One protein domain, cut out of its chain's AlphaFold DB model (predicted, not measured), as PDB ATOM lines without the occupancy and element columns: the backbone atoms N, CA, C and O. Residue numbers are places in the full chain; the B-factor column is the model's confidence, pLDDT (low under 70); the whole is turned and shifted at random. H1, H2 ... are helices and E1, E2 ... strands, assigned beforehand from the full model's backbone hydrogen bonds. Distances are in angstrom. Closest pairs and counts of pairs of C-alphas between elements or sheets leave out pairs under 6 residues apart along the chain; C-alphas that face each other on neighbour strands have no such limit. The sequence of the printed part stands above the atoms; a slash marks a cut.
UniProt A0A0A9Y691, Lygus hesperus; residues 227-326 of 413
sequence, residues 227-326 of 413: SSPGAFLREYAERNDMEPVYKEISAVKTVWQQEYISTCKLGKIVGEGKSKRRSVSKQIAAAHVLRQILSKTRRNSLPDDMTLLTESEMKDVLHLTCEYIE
ATOM      1  N   SER A 227      18.326  -4.055  46.469       82.94
ATOM      2  CA  SER A 227      17.679  -3.013  45.697       82.94
ATOM      3  C   SER A 227      16.278  -3.500  45.332       82.94
ATOM      4  O   SER A 227      16.090  -4.489  44.636       82.94
ATOM      5  N   SER A 228      15.246  -2.822  45.842       94.25
ATOM      6  CA  SER A 228      13.868  -3.069  45.391       94.25
ATOM      7  C   SER A 228      13.789  -2.988  43.854       94.25
ATOM      8  O   SER A 228      14.584  -2.246  43.268       94.25
ATOM      9  N   PRO A 229      12.819  -3.641  43.182       96.94
ATOM     10  CA  PRO A 229      12.687  -3.571  41.723       96.94
ATOM     11  C   PRO A 229      12.759  -2.142  41.163       96.94
ATOM     12  O   PRO A 229      13.411  -1.896  40.155       96.94
ATOM     13  N   GLY A 230      12.136  -1.175  41.844       96.88
ATOM     14  CA  GLY A 230      12.181   0.233  41.449       96.88
ATOM     15  C   GLY A 230      13.544   0.910  41.639       96.88
ATOM     16  O   GLY A 230      13.848   1.845  40.903       96.88
ATOM     17  N   ALA A 231      14.354   0.464  42.604       96.81
ATOM     18  CA  ALA A 231      15.718   0.956  42.805       96.81
ATOM     19  C   ALA A 231      16.659   0.400  41.728       96.81
ATOM     20  O   ALA A 231      17.320   1.188  41.058       96.81
ATOM     21  N   PHE A 232      16.617  -0.915  41.486       97.06
ATOM     22  CA  PHE A 232      17.380  -1.552  40.408       97.06
ATOM     23  C   PHE A 232      17.037  -0.936  39.044       97.06
ATOM     24  O   PHE A 232      17.918  -0.588  38.263       97.06
ATOM     25  N   LEU A 233      15.741  -0.741  38.761       97.56
ATOM     26  CA  LEU A 233      15.294  -0.144  37.501       97.56
ATOM     27  C   LEU A 233      15.796   1.296  37.323       97.56
ATOM     28  O   LEU A 233      16.049   1.702  36.194       97.56
ATOM     29  N   ARG A 234      15.933   2.068  38.408       97.62
ATOM     30  CA  ARG A 234      16.460   3.437  38.356       97.62
ATOM     31  C   ARG A 234      17.948   3.447  38.021       97.62
ATOM     32  O   ARG A 234      18.333   4.176  37.121       97.62
ATOM     33  N   GLU A 235      18.741   2.620  38.693       97.00
ATOM     34  CA  GLU A 235      20.178   2.481  38.423       97.00
ATOM     35  C   GLU A 235      20.438   1.974  36.997       97.00
ATOM     36  O   GLU A 235      21.309   2.469  36.283       97.00
ATOM     37  N   TYR A 236      19.639   1.007  36.540       97.12
ATOM     38  CA  TYR A 236      19.691   0.548  35.158       97.12
ATOM     39  C   TYR A 236      19.300   1.661  34.172       97.12
ATOM     40  O   TYR A 236      19.952   1.815  33.146       97.12
ATOM     41  N   ALA A 237      18.267   2.455  34.464       97.38
ATOM     42  CA  ALA A 237      17.851   3.560  33.601       97.38
ATOM     43  C   ALA A 237      18.909   4.674  33.520       97.38
ATOM     44  O   ALA A 237      19.191   5.153  32.426       97.38
ATOM     45  N   GLU A 238      19.539   5.015  34.646       97.25
ATOM     46  CA  GLU A 238      20.602   6.021  34.737       97.25
ATOM     47  C   GLU A 238      21.810   5.657  33.866       97.25
ATOM     48  O   GLU A 238      22.305   6.499  33.125       97.25
ATOM     49  N   ARG A 239      22.216   4.379  33.841       96.81
ATOM     50  CA  ARG A 239      23.289   3.889  32.949       96.81
ATOM     51  C   ARG A 239      22.979   3.987  31.456       96.81
ATOM     52  O   ARG A 239      23.885   3.842  30.643       96.81
ATOM     53  N   ASN A 240      21.713   4.161  31.105       96.75
ATOM     54  CA  ASN A 240      21.243   4.251  29.729       96.75
ATOM     55  C   ASN A 240      20.703   5.651  29.398       96.75
ATOM     56  O   ASN A 240      19.948   5.791  28.441       96.75
ATOM     57  N   ASP A 241      21.022   6.665  30.214       97.62
ATOM     58  CA  ASP A 241      20.548   8.045  30.051       97.62
ATOM     59  C   ASP A 241      19.013   8.153  29.909       97.62
ATOM     60  O   ASP A 241      18.470   8.984  29.178       97.62
ATOM     61  N   MET A 242      18.282   7.289  30.623       97.31
ATOM     62  CA  MET A 242      16.821   7.248  30.647       97.31
ATOM     63  C   MET A 242      16.273   7.490  32.055       97.31
ATOM     64  O   MET A 242      16.924   7.225  33.061       97.31
ATOM     65  N   GLU A 243      15.003   7.894  32.138       97.50
ATOM     66  CA  GLU A 243      14.283   8.023  33.406       97.50
ATOM     67  C   GLU A 243      13.017   7.142  33.418       97.50
ATOM     68  O   GLU A 243      12.209   7.200  32.481       97.50
ATOM     69  N   PRO A 244      12.795   6.315  34.460       97.75
ATOM     70  CA  PRO A 244      11.578   5.525  34.575       97.75
ATOM     71  C   PRO A 244      10.394   6.416  34.978       97.75
ATOM     72  O   PRO A 244      10.334   6.952  36.085       97.75
ATOM     73  N   VAL A 245       9.392   6.522  34.105       98.31
ATOM     74  CA  VAL A 245       8.203   7.352  34.333       98.31
ATOM     75  C   VAL A 245       7.100   6.521  34.983       98.31
ATOM     76  O   VAL A 245       6.556   5.600  34.371       98.31
ATOM     77  N   TYR A 246       6.721   6.875  36.212       97.75
ATOM     78  CA  TYR A 246       5.616   6.237  36.930       97.75
ATOM     79  C   TYR A 246       4.332   7.064  36.825       97.75
ATOM     80  O   TYR A 246       4.316   8.239  37.188       97.75
ATOM     81  N   LYS A 247       3.231   6.435  36.406       97.31
ATOM     82  CA  LYS A 247       1.893   7.044  36.373       97.31
ATOM     83  C   LYS A 247       0.897   6.187  37.135       97.31
ATOM     84  O   LYS A 247       0.802   4.982  36.924       97.31
ATOM     85  N   GLU A 248       0.135   6.805  38.020       95.75
ATOM     86  CA  GLU A 248      -0.980   6.148  38.696       95.75
ATOM     87  C   GLU A 248      -2.241   6.363  37.870       95.75
ATOM     88  O   GLU A 248      -2.620   7.505  37.619       95.75
ATOM     89  N   ILE A 249      -2.844   5.275  37.395       91.25
ATOM     90  CA  ILE A 249      -3.976   5.350  36.464       91.25
ATOM     91  C   ILE A 249      -5.279   5.534  37.234       91.25
ATOM     92  O   ILE A 249      -6.095   6.382  36.886       91.25
ATOM     93  N   SER A 250      -5.480   4.757  38.296       76.44
ATOM     94  CA  SER A 250      -6.714   4.815  39.072       76.44
ATOM     95  C   SER A 250      -6.592   4.050  40.383       76.44
ATOM     96  O   SER A 250      -5.934   3.009  40.447       76.44
ATOM     97  N   ALA A 251      -7.316   4.522  41.399       71.62
ATOM     98  CA  ALA A 251      -7.759   3.682  42.498       71.62
ATOM     99  C   ALA A 251      -9.150   3.147  42.134       71.62
ATOM    100  O   ALA A 251     -10.126   3.899  42.190       71.62
ATOM    101  N   VAL A 252      -9.253   1.879  41.730       74.62
ATOM    102  CA  VAL A 252     -10.565   1.249  41.544       74.62
ATOM    103  C   VAL A 252     -11.149   1.067  42.939       74.62
ATOM    104  O   VAL A 252     -10.706   0.222  43.715       74.62
ATOM    105  N   LYS A 253     -12.097   1.936  43.295       69.31
ATOM    106  CA  LYS A 253     -12.862   1.835  44.535       69.31
ATOM    107  C   LYS A 253     -14.118   1.035  44.240       69.31
ATOM    108  O   LYS A 253     -15.141   1.599  43.864       69.31
ATOM    109  N   THR A 254     -14.052  -0.279  44.419       74.81
ATOM    110  CA  THR A 254     -15.291  -0.992  44.745       74.81
ATOM    111  C   THR A 254     -15.606  -0.721  46.213       74.81
ATOM    112  O   THR A 254     -14.702  -0.453  47.006       74.81
ATOM    113  N   VAL A 255     -16.884  -0.778  46.593       76.25
ATOM    114  CA  VAL A 255     -17.354  -0.474  47.963       76.25
ATOM    115  C   VAL A 255     -16.614  -1.297  49.036       76.25
ATOM    116  O   VAL A 255     -16.520  -0.871  50.182       76.25
ATOM    117  N   TRP A 256     -16.022  -2.434  48.655       79.88
ATOM    118  CA  TRP A 256     -15.384  -3.388  49.563       79.88
ATOM    119  C   TRP A 256     -13.882  -3.608  49.317       79.88
ATOM    120  O   TRP A 256     -13.227  -4.245  50.141       79.88
ATOM    121  N   GLN A 257     -13.311  -3.106  48.214       80.19
ATOM    122  CA  GLN A 257     -11.892  -3.287  47.885       80.19
ATOM    123  C   GLN A 257     -11.321  -2.051  47.180       80.19
ATOM    124  O   GLN A 257     -11.824  -1.610  46.145       80.19
ATOM    125  N   GLN A 258     -10.240  -1.511  47.748       87.69
ATOM    126  CA  GLN A 258      -9.436  -0.462  47.133       87.69
ATOM    127  C   GLN A 258      -8.224  -1.096  46.444       87.69
ATOM    128  O   GLN A 258      -7.354  -1.659  47.112       87.69
ATOM    129  N   GLU A 259      -8.160  -0.978  45.120       93.69
ATOM    130  CA  GLU A 259      -7.017  -1.419  44.319       93.69
ATOM    131  C   GLU A 259      -6.346  -0.227  43.644       93.69
ATOM    132  O   GLU A 259      -6.995   0.570  42.969       93.69
ATOM    133  N   TYR A 260      -5.036  -0.104  43.830       94.94
ATOM    134  CA  TYR A 260      -4.191   0.884  43.176       94.94
ATOM    135  C   TYR A 260      -3.565   0.270  41.932       94.94
ATOM    136  O   TYR A 260      -2.905  -0.771  42.014       94.94
ATOM    137  N   ILE A 261      -3.733   0.951  40.801       95.69
ATOM    138  CA  ILE A 261      -3.123   0.584  39.526       95.69
ATOM    139  C   ILE A 261      -2.035   1.605  39.204       95.69
ATOM    140  O   ILE A 261      -2.289   2.805  39.067       95.69
ATOM    141  N   SER A 262      -0.799   1.131  39.110       97.12
ATOM    142  CA  SER A 262       0.363   1.933  38.734       97.12
ATOM    143  C   SER A 262       0.950   1.405  37.436       97.12
ATOM    144  O   SER A 262       1.043   0.201  37.242       97.12
ATOM    145  N   THR A 263       1.385   2.304  36.565       97.88
ATOM    146  CA  THR A 263       2.158   1.977  35.368       97.88
ATOM    147  C   THR A 263       3.551   2.558  35.476       97.88
ATOM    148  O   THR A 263       3.747   3.632  36.049       97.88
ATOM    149  N   CYS A 264       4.521   1.826  34.948       98.31
ATOM    150  CA  CYS A 264       5.907   2.232  34.827       98.31
ATOM    151  C   CYS A 264       6.299   2.128  33.353       98.31
ATOM    152  O   CYS A 264       6.046   1.103  32.717       98.31
ATOM    153  N   LYS A 265       6.885   3.190  32.807       98.31
ATOM    154  CA  LYS A 265       7.382   3.240  31.433       98.31
ATOM    155  C   LYS A 265       8.875   3.554  31.443       98.31
ATOM    156  O   LYS A 265       9.272   4.554  32.032       98.31
ATOM    157  N   LEU A 266       9.663   2.737  30.749       97.88
ATOM    158  CA  LEU A 266      11.077   2.980  30.462       97.88
ATOM    159  C   LEU A 266      11.293   2.836  28.949       97.88
ATOM    160  O   LEU A 266      11.179   1.739  28.395       97.88
ATOM    161  N   GLY A 267      11.505   3.956  28.256       95.88
ATOM    162  CA  GLY A 267      11.565   3.989  26.791       95.88
ATOM    163  C   GLY A 267      10.292   3.423  26.140       95.88
ATOM    164  O   GLY A 267       9.190   3.949  26.321       95.88
ATOM    165  N   LYS A 268      10.442   2.331  25.378       96.31
ATOM    166  CA  LYS A 268       9.343   1.598  24.708       96.31
ATOM    167  C   LYS A 268       8.749   0.457  25.550       96.31
ATOM    168  O   LYS A 268       7.847  -0.232  25.084       96.31
ATOM    169  N   ILE A 269       9.269   0.215  26.752       97.81
ATOM    170  CA  ILE A 269       8.871  -0.889  27.631       97.81
ATOM    171  C   ILE A 269       7.904  -0.346  28.685       97.81
ATOM    172  O   ILE A 269       8.186   0.665  29.328       97.81
ATOM    173  N   VAL A 270       6.748  -0.992  28.842       98.06
ATOM    174  CA  VAL A 270       5.687  -0.558  29.764       98.06
ATOM    175  C   VAL A 270       5.254  -1.734  30.625       98.06
ATOM    176  O   VAL A 270       4.945  -2.801  30.104       98.06
ATOM    177  N   GLY A 271       5.204  -1.529  31.939       97.56
ATOM    178  CA  GLY A 271       4.686  -2.486  32.910       97.56
ATOM    179  C   GLY A 271       3.546  -1.881  33.722       97.56
ATOM    180  O   GLY A 271       3.588  -0.706  34.089       97.56
ATOM    181  N   GLU A 272       2.536  -2.687  34.026       97.56
ATOM    182  CA  GLU A 272       1.422  -2.329  34.903       97.56
ATOM    183  C   GLU A 272       1.479  -3.184  36.169       97.56
ATOM    184  O   GLU A 272       1.790  -4.369  36.109       97.56
ATOM    185  N   GLY A 273       1.192  -2.587  37.321       96.75
ATOM    186  CA  GLY A 273       1.124  -3.273  38.601       96.75
ATOM    187  C   GLY A 273      -0.135  -2.904  39.367       96.75
ATOM    188  O   GLY A 273      -0.483  -1.726  39.487       96.75
ATOM    189  N   LYS A 274      -0.801  -3.923  39.917       95.50
ATOM    190  CA  LYS A 274      -2.034  -3.794  40.701       95.50
ATOM    191  C   LYS A 274      -1.787  -4.262  42.127       95.50
ATOM    192  O   LYS A 274      -1.206  -5.322  42.340       95.50
ATOM    193  N   SER A 275      -2.190  -3.474  43.120       94.81
ATOM    194  CA  SER A 275      -2.076  -3.869  44.528       94.81
ATOM    195  C   SER A 275      -3.034  -3.095  45.426       94.81
ATOM    196  O   SER A 275      -3.452  -1.990  45.107       94.81
ATOM    197  N   LYS A 276      -3.303  -3.621  46.623       93.94
ATOM    198  CA  LYS A 276      -4.038  -2.906  47.682       93.94
ATOM    199  C   LYS A 276      -3.255  -1.724  48.266       93.94
ATOM    200  O   LYS A 276      -3.823  -0.897  48.972       93.94
ATOM    201  N   ARG A 277      -1.943  -1.639  48.007       94.62
ATOM    202  CA  ARG A 277      -1.062  -0.559  48.482       94.62
ATOM    203  C   ARG A 277      -0.369   0.122  47.305       94.62
ATOM    204  O   ARG A 277       0.294  -0.543  46.516       94.62
ATOM    205  N   ARG A 278      -0.432   1.455  47.265       94.75
ATOM    206  CA  ARG A 278       0.188   2.300  46.226       94.75
ATOM    207  C   ARG A 278       1.702   2.097  46.076       94.75
ATOM    208  O   ARG A 278       2.239   2.166  44.977       94.75
ATOM    209  N   SER A 279       2.419   1.874  47.177       95.56
ATOM    210  CA  SER A 279       3.867   1.621  47.126       95.56
ATOM    211  C   SER A 279       4.181   0.283  46.457       95.56
ATOM    212  O   SER A 279       5.070   0.209  45.615       95.56
ATOM    213  N   VAL A 280       3.409  -0.757  46.781       95.69
ATOM    214  CA  VAL A 280       3.577  -2.105  46.228       95.69
ATOM    215  C   VAL A 280       3.163  -2.147  44.757       95.69
ATOM    216  O   VAL A 280       3.873  -2.749  43.960       95.69
ATOM    217  N   SER A 281       2.089  -1.456  44.352       96.25
ATOM    218  CA  SER A 281       1.685  -1.388  42.937       96.25
ATOM    219  C   SER A 281       2.781  -0.789  42.048       96.25
ATOM    220  O   SER A 281       3.004  -1.284  40.946       96.25
ATOM    221  N   LYS A 282       3.522   0.219  42.534       97.56
ATOM    222  CA  LYS A 282       4.691   0.770  41.823       97.56
ATOM    223  C   LYS A 282       5.826  -0.247  41.685       97.56
ATOM    224  O   LYS A 282       6.404  -0.346  40.607       97.56
ATOM    225  N   GLN A 283       6.126  -1.004  42.742       97.56
ATOM    226  CA  GLN A 283       7.165  -2.042  42.701       97.56
ATOM    227  C   GLN A 283       6.790  -3.185  41.752       97.56
ATOM    228  O   GLN A 283       7.630  -3.632  40.978       97.56
ATOM    229  N   ILE A 284       5.518  -3.596  41.735       97.19
ATOM    230  CA  ILE A 284       5.007  -4.589  40.779       97.19
ATOM    231  C   ILE A 284       5.131  -4.058  39.343       97.19
ATOM    232  O   ILE A 284       5.630  -4.766  38.473       97.19
ATOM    233  N   ALA A 285       4.757  -2.798  39.091       98.19
ATOM    234  CA  ALA A 285       4.895  -2.190  37.766       98.19
ATOM    235  C   ALA A 285       6.361  -2.165  37.290       98.19
ATOM    236  O   ALA A 285       6.642  -2.519  36.146       98.19
ATOM    237  N   ALA A 286       7.296  -1.814  38.180       98.31
ATOM    238  CA  ALA A 286       8.732  -1.863  37.903       98.31
ATOM    239  C   ALA A 286       9.218  -3.297  37.625       98.31
ATOM    240  O   ALA A 286       9.943  -3.528  36.660       98.31
ATOM    241  N   ALA A 287       8.765  -4.279  38.411       97.88
ATOM    242  CA  ALA A 287       9.078  -5.688  38.189       97.88
ATOM    243  C   ALA A 287       8.579  -6.182  36.819       97.88
ATOM    244  O   ALA A 287       9.293  -6.917  36.139       97.88
ATOM    245  N   HIS A 288       7.402  -5.749  36.353       98.06
ATOM    246  CA  HIS A 288       6.929  -6.081  35.004       98.06
ATOM    247  C   HIS A 288       7.803  -5.472  33.898       98.06
ATOM    248  O   HIS A 288       8.059  -6.147  32.899       98.06
ATOM    249  N   VAL A 289       8.309  -4.244  34.075       98.38
ATOM    250  CA  VAL A 289       9.284  -3.642  33.144       98.38
ATOM    251  C   VAL A 289      10.574  -4.466  33.119       98.38
ATOM    252  O   VAL A 289      11.028  -4.857  32.045       98.38
ATOM    253  N   LEU A 290      11.120  -4.812  34.289       98.06
ATOM    254  CA  LEU A 290      12.324  -5.640  34.399       98.06
ATOM    255  C   LEU A 290      12.145  -7.032  33.778       98.06
ATOM    256  O   LEU A 290      13.039  -7.518  33.088       98.06
ATOM    257  N   ARG A 291      10.976  -7.661  33.954       97.12
ATOM    258  CA  ARG A 291      10.632  -8.928  33.292       97.12
ATOM    259  C   ARG A 291      10.689  -8.794  31.771       97.12
ATOM    260  O   ARG A 291      11.254  -9.663  31.113       97.12
ATOM    261  N   GLN A 292      10.126  -7.723  31.208       97.31
ATOM    262  CA  GLN A 292      10.161  -7.492  29.761       97.31
ATOM    263  C   GLN A 292      11.583  -7.242  29.252       97.31
ATOM    264  O   GLN A 292      11.934  -7.777  28.202       97.31
ATOM    265  N   ILE A 293      12.401  -6.486  29.994       97.62
ATOM    266  CA  ILE A 293      13.826  -6.304  29.684       97.62
ATOM    267  C   ILE A 293      14.516  -7.670  29.655       97.62
ATOM    268  O   ILE A 293      15.089  -8.032  28.636       97.62
ATOM    269  N   LEU A 294      14.361  -8.486  30.705       96.25
ATOM    270  CA  LEU A 294      14.960  -9.821  30.790       96.25
ATOM    271  C   LEU A 294      14.571 -10.716  29.598       96.25
ATOM    272  O   LEU A 294      15.429 -11.378  29.012       96.25
ATOM    273  N   SER A 295      13.290 -10.727  29.214       94.06
ATOM    274  CA  SER A 295      12.810 -11.484  28.051       94.06
ATOM    275  C   SER A 295      13.379 -10.960  26.728       94.06
ATOM    276  O   SER A 295      13.743 -11.761  25.868       94.06
ATOM    277  N   LYS A 296      13.479  -9.636  26.552       95.56
ATOM    278  CA  LYS A 296      14.027  -9.026  25.332       95.56
ATOM    279  C   LYS A 296      15.532  -9.236  25.199       95.56
ATOM    280  O   LYS A 296      15.975  -9.547  24.095       95.56
ATOM    281  N   THR A 297      16.279  -9.148  26.301       95.62
ATOM    282  CA  THR A 297      17.720  -9.434  26.365       95.62
ATOM    283  C   THR A 297      18.009 -10.867  25.931       95.62
ATOM    284  O   THR A 297      18.843 -11.080  25.063       95.62
ATOM    285  N   ARG A 298      17.254 -11.859  26.431       91.06
ATOM    286  CA  ARG A 298      17.422 -13.271  26.021       91.06
ATOM    287  C   ARG A 298      17.187 -13.518  24.530       91.06
ATOM    288  O   ARG A 298      17.757 -14.444  23.968       91.06
ATOM    289  N   ARG A 299      16.334 -12.706  23.902       91.25
ATOM    290  CA  ARG A 299      16.018 -12.781  22.469       91.25
ATOM    291  C   ARG A 299      16.882 -11.853  21.609       91.25
ATOM    292  O   ARG A 299      16.617 -11.754  20.417       91.25
ATOM    293  N   ASN A 300      17.850 -11.139  22.195       93.50
ATOM    294  CA  ASN A 300      18.629 -10.091  21.522       93.50
ATOM    295  C   ASN A 300      17.736  -9.085  20.763       93.50
ATOM    296  O   ASN A 300      18.029  -8.685  19.643       93.50
ATOM    297  N   SER A 301      16.600  -8.725  21.370       95.00
ATOM    298  CA  SER A 301      15.562  -7.843  20.797       95.00
ATOM    299  C   SER A 301      15.335  -6.589  21.646       95.00
ATOM    300  O   SER A 301      14.262  -5.973  21.630       95.00
ATOM    301  N   LEU A 302      16.326  -6.262  22.472       95.44
ATOM    302  CA  LEU A 302      16.320  -5.052  23.273       95.44
ATOM    303  C   LEU A 302      16.550  -3.843  22.342       95.44
ATOM    304  O   LEU A 302      17.283  -3.987  21.368       95.44
ATOM    305  N   PRO A 303      15.889  -2.694  22.572       95.19
ATOM    306  CA  PRO A 303      16.161  -1.482  21.802       95.19
ATOM    307  C   PRO A 303      17.650  -1.094  21.831       95.19
ATOM    308  O   PRO A 303      18.289  -1.262  22.866       95.19
ATOM    309  N   ASP A 304      18.178  -0.562  20.724       95.88
ATOM    310  CA  ASP A 304      19.608  -0.222  20.581       95.88
ATOM    311  C   ASP A 304      20.087   0.850  21.581       95.88
ATOM    312  O   ASP A 304      21.276   0.955  21.865       95.88
ATOM    313  N   ASP A 305      19.157   1.634  22.133       95.19
ATOM    314  CA  ASP A 305      19.372   2.621  23.196       95.19
ATOM    315  C   ASP A 305      19.533   2.002  24.598       95.19
ATOM    316  O   ASP A 305      19.753   2.724  25.566       95.19
ATOM    317  N   MET A 306      19.424   0.676  24.735       96.81
ATOM    318  CA  MET A 306      19.526  -0.029  26.013       96.81
ATOM    319  C   MET A 306      20.696  -1.021  26.037       96.81
ATOM    320  O   MET A 306      20.830  -1.898  25.185       96.81
ATOM    321  N   THR A 307      21.501  -0.946  27.091       96.44
ATOM    322  CA  THR A 307      22.599  -1.870  27.387       96.44
ATOM    323  C   THR A 307      22.080  -3.246  27.804       96.44
ATOM    324  O   THR A 307      21.096  -3.379  28.538       96.44
ATOM    325  N   LEU A 308      22.747  -4.304  27.341       96.75
ATOM    326  CA  LEU A 308      22.415  -5.675  27.730       96.75
ATOM    327  C   LEU A 308      22.740  -5.905  29.212       96.75
ATOM    328  O   LEU A 308      23.753  -5.427  29.716       96.75
ATOM    329  N   LEU A 309      21.886  -6.668  29.896       96.88
ATOM    330  CA  LEU A 309      22.132  -7.082  31.279       96.88
ATOM    331  C   LEU A 309      23.265  -8.113  31.325       96.88
ATOM    332  O   LEU A 309      23.267  -9.075  30.554       96.88
ATOM    333  N   THR A 310      24.183  -7.943  32.269       96.06
ATOM    334  CA  THR A 310      25.199  -8.945  32.610       96.06
ATOM    335  C   THR A 310      24.561 -10.179  33.257       96.06
ATOM    336  O   THR A 310      23.441 -10.136  33.770       96.06
ATOM    337  N   GLU A 311      25.269 -11.310  33.277       93.44
ATOM    338  CA  GLU A 311      24.727 -12.550  33.851       93.44
ATOM    339  C   GLU A 311      24.390 -12.448  35.347       93.44
ATOM    340  O   GLU A 311      23.446 -13.103  35.801       93.44
ATOM    341  N   SER A 312      25.138 -11.653  36.122       94.25
ATOM    342  CA  SER A 312      24.823 -11.415  37.538       94.25
ATOM    343  C   SER A 312      23.532 -10.612  37.668       94.25
ATOM    344  O   SER A 312      22.599 -11.060  38.330       94.25
ATOM    345  N   GLU A 313      23.410  -9.515  36.921       95.44
ATOM    346  CA  GLU A 313      22.212  -8.674  36.909       95.44
ATOM    347  C   GLU A 313      20.972  -9.445  36.456       95.44
ATOM    348  O   GLU A 313      19.888  -9.273  37.007       95.44
ATOM    349  N   MET A 314      21.112 -10.351  35.484       95.56
ATOM    350  CA  MET A 314      20.016 -11.222  35.062       95.56
ATOM    351  C   MET A 314      19.512 -12.118  36.201       95.56
ATOM    352  O   MET A 314      18.306 -12.373  36.283       95.56
ATOM    353  N   LYS A 315      20.402 -12.610  37.072       92.12
ATOM    354  CA  LYS A 315      20.030 -13.424  38.244       92.12
ATOM    355  C   LYS A 315      19.336 -12.580  39.313       92.12
ATOM    356  O   LYS A 315      18.331 -13.040  39.868       92.12
ATOM    357  N   ASP A 316      19.811 -11.359  39.535       93.50
ATOM    358  CA  ASP A 316      19.243 -10.425  40.512       93.50
ATOM    359  C   ASP A 316      17.857  -9.949  40.076       93.50
ATOM    360  O   ASP A 316      16.879 -10.097  40.810       93.50
ATOM    361  N   VAL A 317      17.723  -9.508  38.822       95.81
ATOM    362  CA  VAL A 317      16.434  -9.162  38.206       95.81
ATOM    363  C   VAL A 317      15.460 -10.331  38.289       95.81
ATOM    364  O   VAL A 317      14.279 -10.155  38.597       95.81
ATOM    365  N   LEU A 318      15.931 -11.552  38.044       95.00
ATOM    366  CA  LEU A 318      15.094 -12.733  38.174       95.00
ATOM    367  C   LEU A 318      14.584 -12.922  39.615       95.00
ATOM    368  O   LEU A 318      13.407 -13.226  39.805       95.00
ATOM    369  N   HIS A 319      15.416 -12.698  40.631       92.69
ATOM    370  CA  HIS A 319      14.977 -12.758  42.032       92.69
ATOM    371  C   HIS A 319      13.963 -11.664  42.358       92.69
ATOM    372  O   HIS A 319      12.890 -11.963  42.885       92.69
ATOM    373  N   LEU A 320      14.263 -10.424  41.970       94.94
ATOM    374  CA  LEU A 320      13.401  -9.267  42.201       94.94
ATOM    375  C   LEU A 320      12.034  -9.434  41.534       94.94
ATOM    376  O   LEU A 320      11.002  -9.146  42.134       94.94
ATOM    377  N   THR A 321      11.992  -9.953  40.308       96.50
ATOM    378  CA  THR A 321      10.716 -10.202  39.627       96.50
ATOM    379  C   THR A 321       9.915 -11.318  40.295       96.50
ATOM    380  O   THR A 321       8.704 -11.178  40.443       96.50
ATOM    381  N   CYS A 322      10.557 -12.391  40.764       95.44
ATOM    382  CA  CYS A 322       9.889 -13.477  41.491       95.44
ATOM    383  C   CYS A 322       9.365 -13.067  42.876       95.44
ATOM    384  O   CYS A 322       8.473 -13.727  43.405       95.44
ATOM    385  N   GLU A 323       9.876 -11.992  43.474       94.50
ATOM    386  CA  GLU A 323       9.355 -11.474  44.742       94.50
ATOM    387  C   GLU A 323       8.006 -10.754  44.568       94.50
ATOM    388  O   GLU A 323       7.140 -10.871  45.434       94.50
ATOM    389  N   TYR A 324       7.800 -10.072  43.435       95.44
ATOM    390  CA  TYR A 324       6.640  -9.197  43.212       95.44
ATOM    391  C   TYR A 324       5.623  -9.723  42.188       95.44
ATOM    392  O   TYR A 324       4.476  -9.277  42.204       95.44
ATOM    393  N   ILE A 325       6.005 -10.650  41.304       96.19
ATOM    394  CA  ILE A 325       5.128 -11.205  40.262       96.19
ATOM    395  C   ILE A 325       4.633 -12.598  40.668       96.19
ATOM    396  O   ILE A 325       5.415 -13.500  40.972       96.19
ATOM    397  N   GLU A 326       3.317 -12.802  40.605       96.12
ATOM    398  CA  GLU A 326       2.659 -14.068  40.944       96.12
ATOM    399  C   GLU A 326       2.712 -15.088  39.791       96.12
ATOM    400  O   GLU A 326       1.690 -15.527  39.261       96.12
TER     401      GLU A 326
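Overview. This is residues 227 to 326 of the 413 residues of a protein of Lygus hesperus (UniProt A0A0A9Y691). The long helix H2 packs over one face of a three-stranded sheet, with H1 and H3 packed on H2; the E1 and E2 hairpin reaches out to one end. The 100 printed residues, class mixed, run H1, E1, E2, E3, H2, H3; sheet E1 - E2 - E3 is an antiparallel meander, strands paired in chain order, making two layers with H2. The whole is compact, radius of gyration of the C-alphas 13.8 A, spanning 45 by 23 by 22 A.

Along the chain. E1 is residues 245 to 254, E2 257 to 266, 29.5 A, and E3 269 to 275. H2 is 278 to 298, 30.8 A, H1 229 to 238, from C-alpha 229 at (12.687, -3.571, 41.723), and H3 311 to 324, ending at C-alpha 324 (6.640, -9.197, 43.212).

Arrangement. N 247 and O 263 of E1 and E2, and N 262 and O 273 of E2 and E3, are each 2.9 A apart. H2 lies over E2 and E3, height over the sheet 4.9 A. H2 touches H3, closest C-alphas Ala 287 and Thr 321, 5.0 A, and H1, closest Gly 230 and Ala 286, 5.4 A. H1 and H2 have every O i to N i+4 pair within hydrogen-bond range, H3 9 of 10.

Size, cuts and confidence. The printed part has no cut; the H2 to H3 link is long; residue 253 is under 70 in pLDDT.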